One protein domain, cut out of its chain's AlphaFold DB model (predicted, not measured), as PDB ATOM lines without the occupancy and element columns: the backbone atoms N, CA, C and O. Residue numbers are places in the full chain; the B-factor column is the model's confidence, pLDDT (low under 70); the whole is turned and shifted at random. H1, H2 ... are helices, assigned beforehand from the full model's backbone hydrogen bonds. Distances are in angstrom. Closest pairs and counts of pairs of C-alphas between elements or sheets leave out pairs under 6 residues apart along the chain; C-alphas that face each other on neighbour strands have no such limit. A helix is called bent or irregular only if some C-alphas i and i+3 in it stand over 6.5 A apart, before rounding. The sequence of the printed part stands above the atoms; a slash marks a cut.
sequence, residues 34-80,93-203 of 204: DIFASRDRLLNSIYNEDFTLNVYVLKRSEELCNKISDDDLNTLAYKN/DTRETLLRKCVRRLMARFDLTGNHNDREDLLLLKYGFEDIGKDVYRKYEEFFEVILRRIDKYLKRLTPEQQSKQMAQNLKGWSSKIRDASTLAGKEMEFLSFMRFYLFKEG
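AT A GLANCE: This is residues 34 to 80 and 93 to 203 of the 204 residues of the protein "uncharacterized protein LOC105230529" of Bactrocera dorsalis (UniProt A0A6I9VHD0). Two long helices, H1 and H5, run side by side in opposite ways and make the length of a rod. At the end where H1 stops and H5 starts, H2, H3 and H4 form a small head, while a hairpin of H7 and H8 packs on the other part of H5, after little H6. The printed part has 158 residues with eight named helices, H1 to H8 in chain order, and no named strand: all helix. It is loose, with a radius of gyration of the C-alphas of 19.2 A and spans of 64 by 29 by 23 A.

IN THESE COORDINATES: H1, residues 34 to 65, begins at C-alpha 34 (214.499, 136.902, 263.685) and is 46.4 A long. H2 is residues 70 to 78, H3 residues 95 to 110, 22.4 A, and H4 residues 118 to 126. H4 is irregular: C-alphas 120 and 123 are 7.1 A apart. H5, residues 129 to 155, is 38.9 A long. H6 is residues 160 to 164, H7 residues 166 to 180, 20.8 A, and H8 residues 184 to 201, 25.7 A, ending at C-alpha 201 (229.346, 138.184, 275.906).

HOW THE PARTS SIT: The hub, H5, touches H1 at a shallow tilt of 4 degrees, closest C-alphas Ile 46 and Ile 147, 6.1 A. H5 touches H7 at 33 degrees, only just shallow, closest C-alphas Leu 148 and Ser 175, 6.0 A. H7 and H8, a hairpin, touch at C-alphas Ile 178 and Lys 187, 4.7 A. H3 touches H1 at C-alphas Ser 61 and Val 103, 5.3 A, and H2 at Leu 73 and Leu 98, 6.0 A. H4 and H6 touch no helix. Every O i to N i+4 pair is within hydrogen-bond range in H1, H2, H3, H5, H6, H7 and H8; H4 has 2 of 5, and 3 of 6 O i to N i+3 pairs.

THE WHOLE: The C-alphas of Asp 71 and Glu 161, the farthest apart, are 63.6 A apart. Residues 81 to 92 are not printed, and C-alphas 80 and 93 are 15.7 A apart across the cut. Of the links printed whole, none is long. Residues 79 to 80, 117 to 121 and 200 to 203 have pLDDT under 70.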
ATOM      1  N   ASP A  34     215.609 137.377 262.856       72.06
ATOM      2  CA  ASP A  34     214.499 136.902 263.685       72.06
ATOM      3  C   ASP A  34     214.971 136.010 264.845       72.06
ATOM      4  O   ASP A  34     214.436 136.086 265.961       72.06
ATOM      5  N   ILE A  35     216.011 135.198 264.632       70.62
ATOM      6  CA  ILE A  35     216.638 134.400 265.694       70.62
ATOM      7  C   ILE A  35     217.266 135.318 266.744       70.62
ATOM      8  O   ILE A  35     217.009 135.116 267.936       70.62
ATOM      9  N   PHE A  36     218.026 136.337 266.336       74.75
ATOM     10  CA  PHE A  36     218.619 137.309 267.259       74.75
ATOM     11  C   PHE A  36     217.544 138.058 268.053       74.75
ATOM     12  O   PHE A  36     217.582 138.064 269.284       74.75
ATOM     13  N   ALA A  37     216.502 138.559 267.388       81.19
ATOM     14  CA  ALA A  37     215.391 139.222 268.064       81.19
ATOM     15  C   ALA A  37     214.661 138.286 269.048       81.19
ATOM     16  O   ALA A  37     214.257 138.699 270.139       81.19
ATOM     17  N   SER A  38     214.483 137.010 268.694       82.81
ATOM     18  CA  SER A  38     213.845 136.023 269.574       82.81
ATOM     19  C   SER A  38     214.704 135.671 270.795       82.81
ATOM     20  O   SER A  38     214.159 135.498 271.890       82.81
ATOM     21  N   ARG A  39     216.033 135.614 270.630       83.88
ATOM     22  CA  ARG A  39     217.004 135.456 271.721       83.88
ATOM     23  C   ARG A  39     216.921 136.632 272.679       83.88
ATOM     24  O   ARG A  39     216.770 136.416 273.878       83.88
ATOM     25  N   ASP A  40     217.003 137.850 272.162       86.81
ATOM     26  CA  ASP A  40     217.061 139.050 272.999       86.81
ATOM     27  C   ASP A  40     215.764 139.196 273.801       86.81
ATOM     28  O   ASP A  40     215.784 139.537 274.981       86.81
ATOM     29  N   ARG A  41     214.620 138.816 273.215       90.25
ATOM     30  CA  ARG A  41     213.346 138.712 273.947       90.25
ATOM     31  C   ARG A  41     213.392 137.690 275.085       90.25
ATOM     32  O   ARG A  41     212.837 137.966 276.147       90.25
ATOM     33  N   LEU A  42     214.012 136.521 274.890       92.19
ATOM     34  CA  LEU A  42     214.182 135.535 275.966       92.19
ATOM     35  C   LEU A  42     215.050 136.107 277.090       92.19
ATOM     36  O   LEU A  42     214.638 136.056 278.247       92.19
ATOM     37  N   LEU A  43     216.220 136.653 276.753       91.00
ATOM     38  CA  LEU A  43     217.163 137.183 277.739       91.00
ATOM     39  C   LEU A  43     216.543 138.350 278.515       91.00
ATOM     40  O   LEU A  43     216.494 138.294 279.739       91.00
ATOM     41  N   ASN A  44     215.946 139.327 277.827       91.44
ATOM     42  CA  ASN A  44     215.218 140.436 278.457       91.44
ATOM     43  C   ASN A  44     214.086 139.954 279.367       91.44
ATOM     44  O   ASN A  44     213.868 140.505 280.443       91.44
ATOM     45  N   SER A  45     213.380 138.893 278.974       94.31
ATOM     46  CA  SER A  45     212.356 138.297 279.826       94.31
ATOM     47  C   SER A  45     212.941 137.667 281.092       94.31
ATOM     48  O   SER A  45     212.295 137.733 282.135       94.31
ATOM     49  N   ILE A  46     214.127 137.058 281.027       94.31
ATOM     50  CA  ILE A  46     214.814 136.511 282.204       94.31
ATOM     51  C   ILE A  46     215.325 137.647 283.101       94.31
ATOM     52  O   ILE A  46     215.034 137.623 284.294       94.31
ATOM     53  N   TYR A  47     215.971 138.675 282.536       92.75
ATOM     54  CA  TYR A  47     216.399 139.873 283.277       92.75
ATOM     55  C   TYR A  47     215.233 140.539 284.013       92.75
ATOM     56  O   TYR A  47     215.357 140.910 285.175       92.75
ATOM     57  N   ASN A  48     214.074 140.660 283.364       94.94
ATOM     58  CA  ASN A  48     212.901 141.249 284.000       94.94
ATOM     59  C   ASN A  48     212.368 140.397 285.164       94.94
ATOM     60  O   ASN A  48     211.846 140.938 286.139       94.94
ATOM     61  N   GLU A  49     212.476 139.070 285.073       95.69
ATOM     62  CA  GLU A  49     212.073 138.184 286.168       95.69
ATOM     63  C   GLU A  49     213.015 138.316 287.368       95.69
ATOM     64  O   GLU A  49     212.550 138.425 288.498       95.69
ATOM     65  N   ASP A  50     214.321 138.388 287.109       94.81
ATOM     66  CA  ASP A  50     215.342 138.619 288.133       94.81
ATOM     67  C   ASP A  50     215.147 139.983 288.814       94.81
ATOM     68  O   ASP A  50     215.090 140.086 290.040       94.81
ATOM     69  N   PHE A  51     214.900 141.036 288.032       95.06
ATOM     70  CA  PHE A  51     214.543 142.347 288.575       95.06
ATOM     71  C   PHE A  51     213.283 142.282 289.456       95.06
ATOM     72  O   PHE A  51     213.252 142.848 290.549       95.06
ATOM     73  N   THR A  52     212.253 141.554 289.017       96.69
ATOM     74  CA  THR A  52     211.003 141.382 289.777       96.69
ATOM     75  C   THR A  52     211.240 140.661 291.104       96.69
ATOM     76  O   THR A  52     210.676 141.058 292.129       96.69
ATOM     77  N   LEU A  53     212.088 139.631 291.110       96.50
ATOM     78  CA  LEU A  53     212.502 138.926 292.320       96.50
ATOM     79  C   LEU A  53     213.240 139.864 293.282       96.50
ATOM     80  O   LEU A  53     212.867 139.953 294.450       96.50
ATOM     81  N   ASN A  54     214.217 140.628 292.793       95.00
ATOM     82  CA  ASN A  54     214.969 141.587 293.605       95.00
ATOM     83  C   ASN A  54     214.061 142.660 294.233       95.00
ATOM     84  O   ASN A  54     214.183 142.960 295.423       95.00
ATOM     85  N   VAL A  55     213.097 143.192 293.474       97.06
ATOM     86  CA  VAL A  55     212.089 144.134 293.996       97.06
ATOM     87  C   VAL A  55     211.218 143.481 295.073       97.06
ATOM     88  O   VAL A  55     210.911 144.114 296.084       97.06
ATOM     89  N   TYR A  56     210.832 142.215 294.894       96.94
ATOM     90  CA  TYR A  56     210.071 141.476 295.901       96.94
ATOM     91  C   TYR A  56     210.866 141.310 297.203       96.94
ATOM     92  O   TYR A  56     210.344 141.613 298.278       96.94
ATOM     93  N   VAL A  57     212.130 140.884 297.114       96.12
ATOM     94  CA  VAL A  57     213.025 140.718 298.271       96.12
ATOM     95  C   VAL A  57     213.232 142.044 299.002       96.12
ATOM     96  O   VAL A  57     213.136 142.089 300.233       96.12
ATOM     97  N   LEU A  58     213.448 143.137 298.263       96.19
ATOM     98  CA  LEU A  58     213.554 144.483 298.828       96.19
ATOM     99  C   LEU A  58     212.286 144.854 299.605       96.19
ATOM    100  O   LEU A  58     212.366 145.194 300.783       96.19
ATOM    101  N   LYS A  59     211.110 144.709 298.984       97.50
ATOM    102  CA  LYS A  59     209.827 145.034 299.619       97.50
ATOM    103  C   LYS A  59     209.601 144.228 300.900       97.50
ATOM    104  O   LYS A  59     209.196 144.781 301.917       97.50
ATOM    105  N   ARG A  60     209.887 142.924 300.876       96.62
ATOM    106  CA  ARG A  60     209.776 142.062 302.063       96.62
ATOM    107  C   ARG A  60     210.753 142.463 303.170       96.62
ATOM    108  O   ARG A  60     210.393 142.436 304.346       96.62
ATOM    109  N   SER A  61     211.955 142.891 302.797       94.44
ATOM    110  CA  SER A  61     212.949 143.419 303.736       94.44
ATOM    111  C   SER A  61     212.476 144.726 304.381       94.44
ATOM    112  O   SER A  61     212.566 144.887 305.597       94.44
ATOM    113  N   GLU A  62     211.909 145.644 303.596       95.69
ATOM    114  CA  GLU A  62     211.320 146.892 304.092       95.69
ATOM    115  C   GLU A  62     210.134 146.634 305.028       95.69
ATOM    116  O   GLU A  62     210.050 147.234 306.101       95.69
ATOM    117  N   GLU A  63     209.232 145.721 304.662       95.62
ATOM    118  CA  GLU A  63     208.093 145.323 305.495       95.62
ATOM    119  C   GLU A  63     208.536 144.798 306.866       95.62
ATOM    120  O   GLU A  63     207.886 145.099 307.870       95.62
ATOM    121  N   LEU A  64     209.634 144.037 306.929       93.81
ATOM    122  CA  LEU A  64     210.191 143.563 308.194       93.81
ATOM    123  C   LEU A  64     210.833 144.704 308.985       93.81
ATOM    124  O   LEU A  64     210.468 144.922 310.138       93.81
ATOM    125  N   CYS A  65     211.749 145.456 308.370       93.62
ATOM    126  CA  CYS A  65     212.486 146.527 309.045       93.62
ATOM    127  C   CYS A  65     211.569 147.617 309.606       93.62
ATOM    128  O   CYS A  65     211.829 148.136 310.688       93.62
ATOM    129  N   ASN A  66     210.467 147.929 308.923       94.81
ATOM    130  CA  ASN A  66     209.505 148.923 309.394       94.81
ATOM    131  C   ASN A  66     208.766 148.508 310.678       94.81
ATOM    132  O   ASN A  66     208.281 149.383 311.395       94.81
ATOM    133  N   LYS A  67     208.698 147.207 310.991       93.81
ATOM    134  CA  LYS A  67     208.099 146.693 312.237       93.81
ATOM    135  C   LYS A  67     209.044 146.786 313.435       93.81
ATOM    136  O   LYS A  67     208.583 146.668 314.568       93.81
ATOM    137  N   ILE A  68     210.342 146.962 313.197       92.12
ATOM    138  CA  ILE A  68     211.363 146.974 314.244       92.12
ATOM    139  C   ILE A  68     211.323 148.322 314.979       92.12
ATOM    140  O   ILE A  68     211.231 149.389 314.357       92.12
ATOM    141  N   SER A  69     211.366 148.274 316.314       91.50
ATOM    142  CA  SER A  69     211.446 149.478 317.150       91.50
ATOM    143  C   SER A  69     212.755 150.239 316.911       91.50
ATOM    144  O   SER A  69     213.752 149.650 316.497       91.50
ATOM    145  N   ASP A  70     212.778 151.543 317.197       89.50
ATOM    146  CA  ASP A  70     214.003 152.345 317.063       89.50
ATOM    147  C   ASP A  70     215.155 151.791 317.921       89.50
ATOM    148  O   ASP A  70     216.292 151.727 317.456       89.50
ATOM    149  N   ASP A  71     214.868 151.309 319.131       87.50
ATOM    150  CA  ASP A  71     215.873 150.710 320.022       87.50
ATOM    151  C   ASP A  71     216.477 149.420 319.441       87.50
ATOM    152  O   ASP A  71     217.697 149.218 319.452       87.50
ATOM    153  N   ASP A  72     215.634 148.545 318.884       89.31
ATOM    154  CA  ASP A  72     216.092 147.294 318.278       89.31
ATOM    155  C   ASP A  72     216.804 147.562 316.939       89.31
ATOM    156  O   ASP A  72     217.787 146.890 316.624       89.31
ATOM    157  N   LEU A  73     216.381 148.578 316.176       88.94
ATOM    158  CA  LEU A  73     217.077 149.041 314.970       88.94
ATOM    159  C   LEU A  73     218.480 149.568 315.292       88.94
ATOM    160  O   LEU A  73     219.442 149.189 314.622       88.94
ATOM    161  N   ASN A  74     218.614 150.390 316.336       85.88
ATOM    162  CA  ASN A  74     219.912 150.840 316.839       85.88
ATOM    163  C   ASN A  74     220.777 149.645 317.260       85.88
ATOM    164  O   ASN A  74     221.935 149.528 316.854       85.88
ATOM    165  N   THR A  75     220.197 148.690 317.988       84.88
ATOM    166  CA  THR A  75     220.904 147.465 318.387       84.88
ATOM    167  C   THR A  75     221.407 146.680 317.174       84.88
ATOM    168  O   THR A  75     222.557 146.239 317.157       84.88
ATOM    169  N   LEU A  76     220.586 146.528 316.130       80.56
ATOM    170  CA  LEU A  76     220.980 145.874 314.879       80.56
ATOM    171  C   LEU A  76     222.064 146.651 314.121       80.56
ATOM    172  O   LEU A  76     222.890 146.028 313.455       80.56
ATOM    173  N   ALA A  77     222.090 147.980 314.209       77.19
ATOM    174  CA  ALA A  77     223.073 148.811 313.520       77.19
ATOM    175  C   ALA A  77     224.474 148.753 314.159       77.19
ATOM    176  O   ALA A  77     225.468 148.781 313.430       77.19
ATOM    177  N   TYR A  78     224.570 148.637 315.488       71.62
ATOM    178  CA  TYR A  78     225.837 148.821 316.218       71.62
ATOM    179  C   TYR A  78     226.412 147.560 316.884       71.62
ATOM    180  O   TYR A  78     227.515 147.615 317.424       71.62
ATOM    181  N   LYS A  79     225.741 146.400 316.802       64.00
ATOM    182  CA  LYS A  79     226.135 145.160 317.513       64.00
ATOM    183  C   LYS A  79     227.527 144.573 317.196       64.00
ATOM    184  O   LYS A  79     227.923 143.626 317.865       64.00
ATOM    185  N   ASN A  80     228.262 145.121 316.223       52.09
ATOM    186  CA  ASN A  80     229.630 144.705 315.874       52.09
ATOM    187  C   ASN A  80     230.719 145.698 316.319       52.09
ATOM    188  O   ASN A  80     231.892 145.467 316.036       52.09
ATOM    189  N   ASP A  93     221.992 158.238 314.509       76.06
ATOM    190  CA  ASP A  93     221.493 157.857 313.195       76.06
ATOM    191  C   ASP A  93     219.993 158.163 313.158       76.06
ATOM    192  O   ASP A  93     219.228 157.771 314.043       76.06
ATOM    193  N   THR A  94     219.548 158.865 312.117       88.69
ATOM    194  CA  THR A  94     218.113 159.064 311.910       88.69
ATOM    195  C   THR A  94     217.434 157.708 311.720       88.69
ATOM    196  O   THR A  94     218.025 156.780 311.156       88.69
ATOM    197  N   ARG A  95     216.154 157.598 312.102       89.50
ATOM    198  CA  ARG A  95     215.352 156.385 311.852       89.50
ATOM    199  C   ARG A  95     215.440 155.926 310.392       89.50
ATOM    200  O   ARG A  95     215.565 154.737 310.126       89.50
ATOM    201  N   GLU A  96     215.447 156.860 309.442       91.88
ATOM    202  CA  GLU A  96     215.622 156.555 308.017       91.88
ATOM    203  C   GLU A  96     216.959 155.848 307.723       91.88
ATOM    204  O   GLU A  96     217.007 154.858 306.988       91.88
ATOM    205  N   THR A  97     218.051 156.320 308.327       91.00
ATOM    206  CA  THR A  97     219.383 155.722 308.171       91.00
ATOM    207  C   THR A  97     219.428 154.319 308.771       91.00
ATOM    208  O   THR A  97     219.951 153.395 308.140       91.00
ATOM    209  N   LEU A  98     218.827 154.137 309.949       90.69
ATOM    210  CA  LEU A  98     218.715 152.835 310.604       90.69
ATOM    211  C   LEU A  98     217.905 151.839 309.765       90.69
ATOM    212  O   LEU A  98     218.342 150.705 309.562       90.69
ATOM    213  N   LEU A  99     216.771 152.271 309.206       92.56
ATOM    214  CA  LEU A  99     215.951 151.450 308.312       92.56
ATOM    215  C   LEU A  99     216.735 151.027 307.069       92.56
ATOM    216  O   LEU A  99     216.739 149.850 306.718       92.56
ATOM    217  N   ARG A 100     217.476 151.945 306.438       91.75
ATOM    218  CA  ARG A 100     218.301 151.629 305.261       91.75
ATOM    219  C   ARG A 100     219.386 150.595 305.574       91.75
ATOM    220  O   ARG A 100     219.626 149.693 304.769       91.75
ATOM    221  N   LYS A 101     220.035 150.705 306.739       89.38
ATOM    222  CA  LYS A 101     221.019 149.718 307.220       89.38
ATOM    223  C   LYS A 101     220.362 148.361 307.476       89.38
ATOM    224  O   LYS A 101     220.900 147.343 307.042       89.38
ATOM    225  N   CYS A 102     219.191 148.352 308.113       90.69
ATOM    226  CA  CYS A 102     218.406 147.144 308.350       90.69
ATOM    227  C   CYS A 102     218.026 146.448 307.035       90.69
ATOM    228  O   CYS A 102     218.305 145.261 306.874       90.69
ATOM    229  N   VAL A 103     217.475 147.186 306.065       92.69
ATOM    230  CA  VAL A 103     217.043 146.638 304.770       92.69
ATOM    231  C   VAL A 103     218.223 146.029 304.027       92.69
ATOM    232  O   VAL A 103     218.137 144.892 303.579       92.69
ATOM    233  N   ARG A 104     219.360 146.733 303.966       89.75
ATOM    234  CA  ARG A 104     220.580 146.197 303.347       89.75
ATOM    235  C   ARG A 104     221.024 144.893 304.009       89.75
ATOM    236  O   ARG A 104     221.407 143.961 303.308       89.75
ATOM    237  N   ARG A 105     220.976 144.829 305.343       87.75
ATOM    238  CA  ARG A 105     221.329 143.616 306.089       87.75
ATOM    239  C   ARG A 105     220.376 142.476 305.748       87.75
ATOM    240  O   ARG A 105     220.851 141.394 305.446       87.75
ATOM    241  N   LEU A 106     219.067 142.714 305.739       89.81
ATOM    242  CA  LEU A 106     218.078 141.692 305.387       89.81
ATOM    243  C   LEU A 106     218.207 141.208 303.945       89.81
ATOM    244  O   LEU A 106     218.166 140.006 303.717       89.81
ATOM    245  N   MET A 107     218.428 142.111 302.990       90.44
ATOM    246  CA  MET A 107     218.692 141.722 301.604       90.44
ATOM    247  C   MET A 107     219.920 140.820 301.510       90.44
ATOM    248  O   MET A 107     219.865 139.799 300.837       90.44
ATOM    249  N   ALA A 108     220.994 141.148 302.238       87.94
ATOM    250  CA  ALA A 108     222.155 140.274 302.318       87.94
ATOM    251  C   ALA A 108     221.795 138.916 302.938       87.94
ATOM    252  O   ALA A 108     222.248 137.908 302.430       87.94
ATOM    253  N   ARG A 109     220.938 138.849 303.967       87.31
ATOM    254  CA  ARG A 109     220.494 137.570 304.564       87.31
ATOM    255  C   ARG A 109     219.632 136.722 303.632       87.31
ATOM    256  O   ARG A 109     219.631 135.501 303.749       87.31
ATOM    257  N   PHE A 110     218.889 137.352 302.728       90.94
ATOM    258  CA  PHE A 110     218.117 136.647 301.709       90.94
ATOM    259  C   PHE A 110     218.946 136.252 300.482       90.94
ATOM    260  O   PHE A 110     218.459 135.462 299.677       90.94
ATOM    261  N   ASP A 111     220.191 136.724 300.364       88.88
ATOM    262  CA  ASP A 111     221.137 136.222 299.369       88.88
ATOM    263  C   ASP A 111     221.445 134.749 299.659       88.88
ATOM    264  O   ASP A 111     222.131 134.403 300.623       88.88
ATOM    265  N   LEU A 112     220.939 133.870 298.798       88.56
ATOM    266  CA  LEU A 112     221.099 132.425 298.924       88.56
ATOM    267  C   LEU A 112     222.559 131.969 298.819       88.56
ATOM    268  O   LEU A 112     222.882 130.858 299.235       88.56
ATOM    269  N   THR A 113     223.433 132.795 298.243       87.00
ATOM    270  CA  THR A 113     224.861 132.500 298.058       87.00
ATOM    271  C   THR A 113     225.742 133.113 299.145       87.00
ATOM    272  O   THR A 113     226.934 132.806 299.224       87.00
ATOM    273  N   GLY A 114     225.163 133.961 299.998       81.12
ATOM    274  CA  GLY A 114     225.861 134.603 301.100       81.12
ATOM    275  C   GLY A 114     226.201 133.633 302.234       81.12
ATOM    276  O   GLY A 114     225.484 132.674 302.512       81.12
ATOM    277  N   ASN A 115     227.312 133.904 302.920       72.94
ATOM    278  CA  ASN A 115     227.664 133.218 304.159       72.94
ATOM    279  C   ASN A 115     227.048 133.975 305.343       72.94
ATOM    280  O   ASN A 115     227.503 135.073 305.678       72.94
ATOM    281  N   HIS A 116     226.021 133.397 305.965       72.50
ATOM    282  CA  HIS A 116     225.266 134.039 307.044       72.50
ATOM    283  C   HIS A 116     225.671 133.476 308.404       72.50
ATOM    284  O   HIS A 116     225.838 132.273 308.571       72.50
ATOM    285  N   ASN A 117     225.828 134.354 309.397       64.50
ATOM    286  CA  ASN A 117     226.062 133.950 310.782       64.50
ATOM    287  C   ASN A 117     224.739 133.954 311.557       64.50
ATOM    288  O   ASN A 117     224.208 135.029 311.852       64.50
ATOM    289  N   ASP A 118     224.239 132.775 311.923       60.50
ATOM    290  CA  ASP A 118     222.936 132.548 312.575       60.50
ATOM    291  C   ASP A 118     222.752 133.303 313.909       60.50
ATOM    292  O   ASP A 118     221.633 133.571 314.349       60.50
ATOM    293  N   ARG A 119     223.841 133.718 314.577       58.00
ATOM    294  CA  ARG A 119     223.762 134.444 315.865       58.00
ATOM    295  C   ARG A 119     223.077 135.811 315.774       58.00
ATOM    296  O   ARG A 119     222.670 136.358 316.801       58.00
ATOM    297  N   GLU A 120     222.958 136.373 314.578       59.75
ATOM    298  CA  GLU A 120     222.337 137.681 314.342       59.75
ATOM    299  C   GLU A 120     220.801 137.609 314.258       59.75
ATOM    300  O   GLU A 120     220.137 138.646 314.309       59.75
ATOM    301  N   ASP A 121     220.231 136.400 314.206       67.06
ATOM    302  CA  ASP A 121     218.820 136.198 313.879       67.06
ATOM    303  C   ASP A 121     217.868 136.346 315.059       67.06
ATOM    304  O   ASP A 121     216.695 136.597 314.837       67.06
ATOM    305  N   LEU A 122     218.315 136.285 316.316       77.00
ATOM    306  CA  LEU A 122     217.383 136.302 317.459       77.00
ATOM    307  C   LEU A 122     216.475 137.543 317.499       77.00
ATOM    308  O   LEU A 122     215.287 137.431 317.802       77.00
ATOM    309  N   LEU A 123     217.012 138.723 317.166       83.31
ATOM    310  CA  LEU A 123     216.201 139.941 317.078       83.31
ATOM    311  C   LEU A 123     215.308 139.936 315.838       83.31
ATOM    312  O   LEU A 123     214.163 140.357 315.921       83.31
ATOM    313  N   LEU A 124     215.787 139.434 314.702       85.69
ATOM    314  CA  LEU A 124     214.992 139.360 313.476       85.69
ATOM    315  C   LEU A 124     213.841 138.344 313.612       85.69
ATOM    316  O   LEU A 124     212.718 138.612 313.185       85.69
ATOM    317  N   LEU A 125     214.086 137.218 314.286       86.94
ATOM    318  CA  LEU A 125     213.101 136.185 314.611       86.94
ATOM    319  C   LEU A 125     211.952 136.751 315.450       86.94
ATOM    320  O   LEU A 125     210.795 136.479 315.135       86.94
ATOM    321  N   LYS A 126     212.242 137.618 316.434       89.38
ATOM    322  CA  LYS A 126     211.217 138.337 317.220       89.38
ATOM    323  C   LYS A 126     210.225 139.105 316.333       89.38
ATOM    324  O   LYS A 126     209.064 139.237 316.707       89.38
ATOM    325  N   TYR A 127     210.665 139.595 315.175       90.44
ATOM    326  CA  TYR A 127     209.843 140.383 314.252       90.44
ATOM    327  C   TYR A 127     209.273 139.580 313.069       90.44
ATOM    328  O   TYR A 127     208.649 140.164 312.180       90.44
ATOM    329  N   GLY A 128     209.422 138.250 313.067       89.81
ATOM    330  CA  GLY A 128     208.841 137.372 312.044       89.81
ATOM    331  C   GLY A 128     209.733 137.152 310.821       89.81
ATOM    332  O   GLY A 128     209.227 136.944 309.718       89.81
ATOM    333  N   PHE A 129     211.057 137.202 310.993       90.62
ATOM    334  CA  PHE A 129     212.012 136.923 309.915       90.62
ATOM    335  C   PHE A 129     211.814 135.554 309.263       90.62
ATOM    336  O   PHE A 129     211.893 135.456 308.045       90.62
ATOM    337  N   GLU A 130     211.508 134.515 310.043       90.25
ATOM    338  CA  GLU A 130     211.340 133.161 309.512       90.25
ATOM    339  C   GLU A 130     210.169 133.064 308.522       90.25
ATOM    340  O   GLU A 130     210.301 132.472 307.452       90.25
ATOM    341  N   ASP A 131     209.036 133.692 308.843       91.75
ATOM    342  CA  ASP A 131     207.852 133.674 307.981       91.75
ATOM    343  C   ASP A 131     208.096 134.443 306.680       91.75
ATOM    344  O   ASP A 131     207.744 133.977 305.595       91.75
ATOM    345  N   ILE A 132     208.770 135.592 306.773       92.50
ATOM    346  CA  ILE A 132     209.169 136.363 305.591       92.50
ATOM    347  C   ILE A 132     210.208 135.596 304.767       92.50
ATOM    348  O   ILE A 132     210.125 135.588 303.540       92.50
ATOM    349  N   GLY A 133     211.145 134.907 305.419       91.88
ATOM    350  CA  GLY A 133     212.133 134.059 304.761       91.88
ATOM    351  C   GLY A 133     211.489 132.929 303.966       91.88
ATOM    352  O   GLY A 133     211.832 132.743 302.803       91.88
ATOM    353  N   LYS A 134     210.488 132.241 304.529       93.56
ATOM    354  CA  LYS A 134     209.710 131.213 303.808       93.56
ATOM    355  C   LYS A 134     209.051 131.776 302.550       93.56
ATOM    356  O   LYS A 134     209.115 131.156 301.490       93.56
ATOM    357  N   ASP A 135     208.448 132.956 302.655       95.19
ATOM    358  CA  ASP A 135     207.833 133.652 301.523       95.19
ATOM    359  C   ASP A 135     208.857 134.017 300.435       95.19
ATOM    360  O   ASP A 135     208.595 133.818 299.247       95.19
ATOM    361  N   VAL A 136     210.026 134.524 300.834       95.69
ATOM    362  CA  VAL A 136     211.125 134.870 299.923       95.69
ATOM    363  C   VAL A 136     211.689 133.625 299.240       95.69
ATOM    364  O   VAL A 136     211.832 133.621 298.020       95.69
ATOM    365  N   TYR A 137     211.954 132.545 299.973       95.25
ATOM    366  CA  TYR A 137     212.496 131.311 299.395       95.25
ATOM    367  C   TYR A 137     211.514 130.633 298.441       95.25
ATOM    368  O   TYR A 137     211.918 130.214 297.357       95.25
ATOM    369  N   ARG A 138     210.212 130.638 298.757       97.38
ATOM    370  CA  ARG A 138     209.174 130.219 297.803       97.38
ATOM    371  C   ARG A 138     209.197 131.081 296.537       97.38
ATOM    372  O   ARG A 138     209.022 130.571 295.435       97.38
ATOM    373  N   LYS A 139     209.455 132.386 296.664       97.56
ATOM    374  CA  LYS A 139     209.577 133.274 295.500       97.56
ATOM    375  C   LYS A 139     210.791 132.937 294.627       97.56
ATOM    376  O   LYS A 139     210.672 132.999 293.405       97.56
ATOM    377  N   TYR A 140     211.915 132.543 295.225       97.50
ATOM    378  CA  TYR A 140     213.066 132.009 294.486       97.50
ATOM    379  C   TYR A 140     212.721 130.705 293.748       97.50
ATOM    380  O   TYR A 140     213.092 130.546 292.587       97.50
ATOM    381  N   GLU A 141     211.978 129.785 294.372       97.38
ATOM    382  CA  GLU A 141     211.508 128.557 293.704       97.38
ATOM    383  C   GLU A 141     210.663 128.877 292.465       97.38
ATOM    384  O   GLU A 141     210.983 128.426 291.362       97.38
ATOM    385  N   GLU A 142     209.643 129.726 292.625       97.94
ATOM    386  CA  GLU A 142     208.788 130.188 291.525       97.94
ATOM    387  C   GLU A 142     209.608 130.837 290.401       97.94
ATOM    388  O   GLU A 142     209.374 130.584 289.217       97.94
ATOM    389  N   PHE A 143     210.583 131.670 290.769       97.81
ATOM    390  CA  PHE A 143     211.492 132.314 289.832       97.81
ATOM    391  C   PHE A 143     212.226 131.281 288.963       97.81
ATOM    392  O   PHE A 143     212.167 131.359 287.729       97.81
ATOM    393  N   PHE A 144     212.847 130.268 289.577       97.88
ATOM    394  CA  PHE A 144     213.573 129.236 288.836       97.88
ATOM    395  C   PHE A 144     212.656 128.423 287.919       97.88
ATOM    396  O   PHE A 144     213.014 128.137 286.771       97.88
ATOM    397  N   GLU A 145     211.448 128.087 288.368       97.81
ATOM    398  CA  GLU A 145     210.461 127.405 287.528       97.81
ATOM    399  C   GLU A 145     210.075 128.240 286.300       97.81
ATOM    400  O   GLU A 145     210.001 127.726 285.174       97.81
ATOM    401  N   VAL A 146     209.862 129.546 286.488       97.88
ATOM    402  CA  VAL A 146     209.497 130.464 285.406       97.88
ATOM    403  C   VAL A 146     210.610 130.565 284.369       97.88
ATOM    404  O   VAL A 146     210.319 130.415 283.174       97.88
ATOM    405  N   ILE A 147     211.862 130.784 284.782       96.44
ATOM    406  CA  ILE A 147     212.979 130.920 283.832       96.44
ATOM    407  C   ILE A 147     213.238 129.605 283.088       96.44
ATOM    408  O   ILE A 147     213.391 129.619 281.864       96.44
ATOM    409  N   LEU A 148     213.194 128.459 283.780       97.31
ATOM    410  CA  LEU A 148     213.416 127.143 283.174       97.31
ATOM    411  C   LEU A 148     212.354 126.845 282.118       97.31
ATOM    412  O   LEU A 148     212.677 126.410 281.011       97.31
ATOM    413  N   ARG A 149     211.089 127.150 282.420       97.56
ATOM    414  CA  ARG A 149     209.981 127.013 281.469       97.56
ATOM    415  C   ARG A 149     210.138 127.940 280.261       97.56
ATOM    416  O   ARG A 149     209.806 127.540 279.144       97.56
ATOM    417  N   ARG A 150     210.619 129.174 280.452       95.62
ATOM    418  CA  ARG A 150     210.862 130.122 279.348       95.62
ATOM    419  C   ARG A 150     211.980 129.633 278.428       95.62
ATOM    420  O   ARG A 150     211.791 129.646 277.211       95.62
ATOM    421  N   ILE A 151     213.082 129.140 278.996       95.06
ATOM    422  CA  ILE A 151     214.195 128.557 278.234       95.06
ATOM    423  C   ILE A 151     213.729 127.318 277.457       95.06
ATOM    424  O   ILE A 151     213.953 127.239 276.251       95.06
ATOM    425  N   ASP A 152     213.019 126.388 278.100       95.69
ATOM    426  CA  ASP A 152     212.490 125.183 277.444       95.69
ATOM    427  C   ASP A 152     211.545 125.528 276.281       95.69
ATOM    428  O   ASP A 152     211.682 125.006 275.172       95.69
ATOM    429  N   LYS A 153     210.629 126.481 276.493       95.12
ATOM    430  CA  LYS A 153     209.710 126.956 275.452       95.12
ATOM    431  C   LYS A 153     210.442 127.594 274.272       95.12
ATOM    432  O   LYS A 153     209.998 127.427 273.138       95.12
ATOM    433  N   TYR A 154     211.518 128.336 274.526       93.19
ATOM    434  CA  TYR A 154     212.360 128.895 273.471       93.19
ATOM    435  C   TYR A 154     213.055 127.782 272.679       93.19
ATOM    436  O   TYR A 154     212.904 127.718 271.463       93.19
ATOM    437  N   LEU A 155     213.725 126.854 273.366       92.81
ATOM    438  CA  LEU A 155     214.465 125.756 272.739       92.81
ATOM    439  C   LEU A 155     213.576 124.854 271.873       92.81
ATOM    440  O   LEU A 155     213.992 124.455 270.789       92.81
ATOM    441  N   LYS A 156     212.342 124.574 272.308       93.38
ATOM    442  CA  LYS A 156     211.365 123.769 271.549       93.38
ATOM    443  C   LYS A 156     210.905 124.407 270.236       93.38
ATOM    444  O   LYS A 156     210.355 123.706 269.396       93.38
ATOM    445  N   ARG A 157     211.082 125.719 270.070       91.12
ATOM    446  CA  ARG A 157     210.713 126.447 268.844       91.12
ATOM    447  C   ARG A 157     211.833 126.481 267.812       91.12
ATOM    448  O   ARG A 157     211.578 126.870 266.679       91.12
ATOM    449  N   LEU A 158     213.046 126.105 268.207       88.75
ATOM    450  CA  LEU A 158     214.202 126.096 267.326       88.75
ATOM    451  C   LEU A 158     214.167 124.880 266.393       88.75
ATOM    452  O   LEU A 158     213.852 123.768 266.834       88.75
ATOM    453  N   THR A 159     214.561 125.081 265.135       89.56
ATOM    454  CA  THR A 159     214.796 123.986 264.179       89.56
ATOM    455  C   THR A 159     215.968 123.104 264.633       89.56
ATOM    456  O   THR A 159     216.773 123.534 265.468       89.56
ATOM    457  N   PRO A 160     216.115 121.875 264.108       91.06
ATOM    458  CA  PRO A 160     217.261 121.019 264.425       91.06
ATOM    459  C   PRO A 160     218.621 121.705 264.209       91.06
ATOM    460  O   PRO A 160     219.504 121.603 265.063       91.06
ATOM    461  N   GLU A 161     218.769 122.473 263.128       87.62
ATOM    462  CA  GLU A 161     219.979 123.235 262.798       87.62
ATOM    463  C   GLU A 161     220.220 124.360 263.811       87.62
ATOM    464  O   GLU A 161     221.335 124.575 264.273       87.62
ATOM    465  N   GLN A 162     219.170 125.060 264.236       85.88
ATOM    466  CA  GLN A 162     219.285 126.087 265.273       85.88
ATOM    467  C   GLN A 162     219.605 125.484 266.647       85.88
ATOM    468  O   GLN A 162     220.319 126.090 267.446       85.88
ATOM    469  N   GLN A 163     219.107 124.280 266.934       87.94
ATOM    470  CA  GLN A 163     219.394 123.571 268.178       87.94
ATOM    471  C   GLN A 163     220.830 123.045 268.267       87.94
ATOM    472  O   GLN A 163     221.303 122.802 269.383       87.94
ATOM    473  N   SER A 164     221.519 122.850 267.140       84.81
ATOM    474  CA  SER A 164     222.937 122.474 267.125       84.81
ATOM    475  C   SER A 164     223.864 123.676 267.339       84.81
ATOM    476  O   SER A 164     224.993 123.488 267.794       84.81
ATOM    477  N   LYS A 165     223.384 124.913 267.113       86.25
ATOM    478  CA  LYS A 165     224.157 126.141 267.368       86.25
ATOM    479  C   LYS A 165     224.570 126.242 268.847       86.25
ATOM    480  O   LYS A 165     223.802 125.930 269.764       86.25
ATOM    481  N   GLN A 166     225.774 126.773 269.087       86.00
ATOM    482  CA  GLN A 166     226.390 126.896 270.420       86.00
ATOM    483  C   GLN A 166     225.476 127.569 271.452       86.00
ATOM    484  O   GLN A 166     225.452 127.183 272.618       86.00
ATOM    485  N   MET A 167     224.708 128.577 271.037       84.75
ATOM    486  CA  MET A 167     223.778 129.278 271.919       84.75
ATOM    487  C   MET A 167     222.721 128.332 272.510       84.75
ATOM    488  O   MET A 167     222.505 128.340 273.722       84.75
ATOM    489  N   ALA A 168     222.072 127.518 271.674       89.19
ATOM    490  CA  ALA A 168     221.047 126.581 272.120       89.19
ATOM    491  C   ALA A 168     221.644 125.494 273.024       89.19
ATOM    492  O   ALA A 168     221.036 125.126 274.029       89.19
ATOM    493  N   GLN A 169     222.862 125.036 272.716       92.00
ATOM    494  CA  GLN A 169     223.615 124.105 273.563       92.00
ATOM    495  C   GLN A 169     223.941 124.714 274.935       92.00
ATOM    496  O   GLN A 169     223.737 124.062 275.958       92.00
ATOM    497  N   ASN A 170     224.351 125.986 274.986       90.56
ATOM    498  CA  ASN A 170     224.596 126.690 276.247       90.56
ATOM    499  C   ASN A 170     223.313 126.817 277.079       90.56
ATOM    500  O   ASN A 170     223.331 126.512 278.268       90.56
ATOM    501  N   LEU A 171     222.192 127.216 276.464       92.19
ATOM    502  CA  LEU A 171     220.896 127.302 277.149       92.19
ATOM    503  C   LEU A 171     220.440 125.941 277.698       92.19
ATOM    504  O   LEU A 171     219.962 125.863 278.831       92.19
ATOM    505  N   LYS A 172     220.622 124.858 276.930       94.69
ATOM    506  CA  LYS A 172     220.368 123.482 277.395       94.69
ATOM    507  C   LYS A 172     221.248 123.137 278.598       94.69
ATOM    508  O   LYS A 172     220.727 122.704 279.619       94.69
ATOM    509  N   GLY A 173     222.551 123.396 278.506       95.06
ATOM    510  CA  GLY A 173     223.501 123.143 279.589       95.06
ATOM    511  C   GLY A 173     223.140 123.885 280.876       95.06
ATOM    512  O   GLY A 173     222.999 123.261 281.923       95.06
ATOM    513  N   TRP A 174     222.923 125.200 280.801       94.31
ATOM    514  CA  TRP A 174     222.564 126.017 281.965       94.31
ATOM    515  C   TRP A 174     221.214 125.630 282.562       94.31
ATOM    516  O   TRP A 174     221.106 125.471 283.776       94.31
ATOM    517  N   SER A 175     220.194 125.414 281.726       95.75
ATOM    518  CA  SER A 175     218.885 124.979 282.225       95.75
ATOM    519  C   SER A 175     218.930 123.599 282.884       95.75
ATOM    520  O   SER A 175     218.178 123.378 283.831       95.75
ATOM    521  N   SER A 176     219.815 122.692 282.450       97.44
ATOM    522  CA  SER A 176     220.061 121.428 283.157       97.44
ATOM    523  C   SER A 176     220.702 121.687 284.514       97.44
ATOM    524  O   SER A 176     220.140 121.293 285.524       97.44
ATOM    525  N   LYS A 177     221.807 122.441 284.575       97.44
ATOM    526  CA  LYS A 177     222.503 122.712 285.845       97.44
ATOM    527  C   LYS A 177     221.607 123.375 286.891       97.44
ATOM    528  O   LYS A 177     221.578 122.932 288.034       97.44
ATOM    529  N   ILE A 178     220.819 124.378 286.494       96.75
ATOM    530  CA  ILE A 178     219.846 125.018 287.390       96.75
ATOM    531  C   ILE A 178     218.784 124.000 287.831       96.75
ATOM    532  O   ILE A 178     218.388 123.968 288.992       96.75
ATOM    533  N   ARG A 179     218.293 123.141 286.935       97.06
ATOM    534  CA  ARG A 179     217.285 122.130 287.286       97.06
ATOM    535  C   ARG A 179     217.827 121.092 288.265       97.06
ATOM    536  O   ARG A 179     217.150 120.806 289.251       97.06
ATOM    537  N   ASP A 180     219.034 120.609 288.007       97.38
ATOM    538  CA  ASP A 180     219.663 119.480 288.689       97.38
ATOM    539  C   ASP A 180     220.320 119.882 290.021       97.38
ATOM    540  O   ASP A 180     220.601 119.024 290.858       97.38
ATOM    541  N   ALA A 181     220.538 121.180 290.258       97.00
ATOM    542  CA  ALA A 181     221.003 121.677 291.545       97.00
ATOM    543  C   ALA A 181     220.021 121.313 292.677       97.00
ATOM    544  O   ALA A 181     218.820 121.595 292.610       97.00
ATOM    545  N   SER A 182     220.567 120.706 293.736       93.56
ATOM    546  CA  SER A 182     219.821 120.126 294.860       93.56
ATOM    547  C   SER A 182     219.351 121.140 295.905       93.56
ATOM    548  O   SER A 182     218.520 120.806 296.745       93.56
ATOM    549  N   THR A 183     219.865 122.370 295.868       95.94
ATOM    550  CA  THR A 183     219.519 123.446 296.808       95.94
ATOM    551  C   THR A 183     219.217 124.736 296.058       95.94
ATOM    552  O   THR A 183     219.754 124.964 294.973       95.94
ATOM    553  N   LEU A 184     218.403 125.618 296.649       94.62
ATOM    554  CA  LEU A 184     218.128 126.943 296.080       94.62
ATOM    555  C   LEU A 184     219.399 127.776 295.892       94.62
ATOM    556  O   LEU A 184     219.568 128.394 294.849       94.62
ATOM    557  N   ALA A 185     220.332 127.712 296.844       94.62
ATOM    558  CA  ALA A 185     221.654 128.321 296.712       94.62
ATOM    559  C   ALA A 185     222.427 127.788 295.495       94.62
ATOM    560  O   ALA A 185     223.020 128.556 294.743       94.62
ATOM    561  N   GLY A 186     222.379 126.471 295.261       96.31
ATOM    562  CA  GLY A 186     222.957 125.853 294.069       96.31
ATOM    563  C   GLY A 186     222.324 126.374 292.779       96.31
ATOM    564  O   GLY A 186     223.040 126.728 291.845       96.31
ATOM    565  N   LYS A 187     220.990 126.479 292.744       97.56
ATOM    566  CA  LYS A 187     220.255 127.037 291.596       97.56
ATOM    567  C   LYS A 187     220.665 128.481 291.314       97.56
ATOM    568  O   LYS A 187     220.927 128.817 290.161       97.56
ATOM    569  N   GLU A 188     220.774 129.295 292.362       96.00
ATOM    570  CA  GLU A 188     221.173 130.700 292.271       96.00
ATOM    571  C   GLU A 188     222.601 130.852 291.742       96.00
ATOM    572  O   GLU A 188     222.833 131.623 290.817       96.00
ATOM    573  N   MET A 189     223.559 130.058 292.230       95.31
ATOM    574  CA  MET A 189     224.935 130.096 291.717       95.31
ATOM    575  C   MET A 189     225.015 129.787 290.215       95.31
ATOM    576  O   MET A 189     225.719 130.480 289.473       95.31
ATOM    577  N   GLU A 190     224.285 128.770 289.751       96.00
ATOM    578  CA  GLU A 190     224.236 128.419 288.328       96.00
ATOM    579  C   GLU A 190     223.551 129.515 287.500       96.00
ATOM    580  O   GLU A 190     224.027 129.868 286.416       96.00
ATOM    581  N   PHE A 191     222.478 130.110 288.026       95.25
ATOM    582  CA  PHE A 191     221.796 131.240 287.402       95.25
ATOM    583  C   PHE A 191     222.694 132.478 287.283       95.25
ATOM    584  O   PHE A 191     222.816 133.037 286.193       95.25
ATOM    585  N   LEU A 192     223.391 132.873 288.347       92.50
ATOM    586  CA  LEU A 192     224.319 134.006 288.323       92.50
ATOM    587  C   LEU A 192     225.443 133.794 287.302       92.50
ATOM    588  O   LEU A 192     225.854 134.731 286.614       92.50
ATOM    589  N   SER A 193     225.931 132.561 287.165       91.44
ATOM    590  CA  SER A 193     226.940 132.207 286.165       91.44
ATOM    591  C   SER A 193     226.393 132.305 284.733       91.44
ATOM    592  O   SER A 193     227.046 132.881 283.855       91.44
ATOM    593  N   PHE A 194     225.154 131.851 284.511       91.31
ATOM    594  CA  PHE A 194     224.409 132.064 283.267       91.31
ATOM    595  C   PHE A 194     224.261 133.560 282.935       91.31
ATOM    596  O   PHE A 194     224.605 133.975 281.827       91.31
ATOM    597  N   MET A 195     223.819 134.387 283.886       89.38
ATOM    598  CA  MET A 195     223.613 135.824 283.671       89.38
ATOM    599  C   MET A 195     224.918 136.539 283.343       89.38
ATOM    600  O   MET A 195     224.977 137.299 282.381       89.38
ATOM    601  N   ARG A 196     225.996 136.244 284.082       87.81
ATOM    602  CA  ARG A 196     227.333 136.781 283.787       87.81
ATOM    603  C   ARG A 196     227.765 136.432 282.368       87.81
ATOM    604  O   ARG A 196     228.253 137.301 281.654       87.81
ATOM    605  N   PHE A 197     227.566 135.189 281.935       86.31
ATOM    606  CA  PHE A 197     227.934 134.784 280.581       86.31
ATOM    607  C   PHE A 197     227.240 135.638 279.512       86.31
ATOM    608  O   PHE A 197     227.910 136.073 278.579       86.31
ATOM    609  N   TYR A 198     225.937 135.899 279.640       82.25
ATOM    610  CA  TYR A 198     225.193 136.669 278.637       82.25
ATOM    611  C   TYR A 198     225.383 138.188 278.765       82.25
ATOM    612  O   TYR A 198     225.477 138.850 277.737       82.25
ATOM    613  N   LEU A 199     225.555 138.731 279.976       75.88
ATOM    614  CA  LEU A 199     225.894 140.146 280.189       75.88
ATOM    615  C   LEU A 199     227.270 140.513 279.619       75.88
ATOM    616  O   LEU A 199     227.435 141.584 279.046       75.88
ATOM    617  N   PHE A 200     228.267 139.636 279.775       69.75
ATOM    618  CA  PHE A 200     229.640 139.927 279.350       69.75
ATOM    619  C   PHE A 200     229.967 139.455 277.927       69.75
ATOM    620  O   PHE A 200     230.922 139.958 277.342       69.75
ATOM    621  N   LYS A 201     229.187 138.539 277.330       60.25
ATOM    622  CA  LYS A 201     229.346 138.184 275.906       60.25
ATOM    623  C   LYS A 201     228.733 139.181 274.927       60.25
ATOM    624  O   LYS A 201     229.095 139.131 273.762       60.25
ATOM    625  N   GLU A 202     227.850 140.073 275.365       47.41
ATOM    626  CA  GLU A 202     227.406 141.210 274.542       47.41
ATOM    627  C   GLU A 202     228.418 142.376 274.552       47.41
ATOM    628  O   GLU A 202     228.215 143.370 273.861       47.41
ATOM    629  N   GLY A 203     229.520 142.253 275.310       34.00
ATOM    630  CA  GLY A 203     230.575 143.264 275.447       34.00
ATOM    631  C   GLY A 203     231.913 142.946 274.764       34.00
ATOM    632  O   GLY A 203     232.887 143.645 275.051       34.00
TER     633      GLY A 203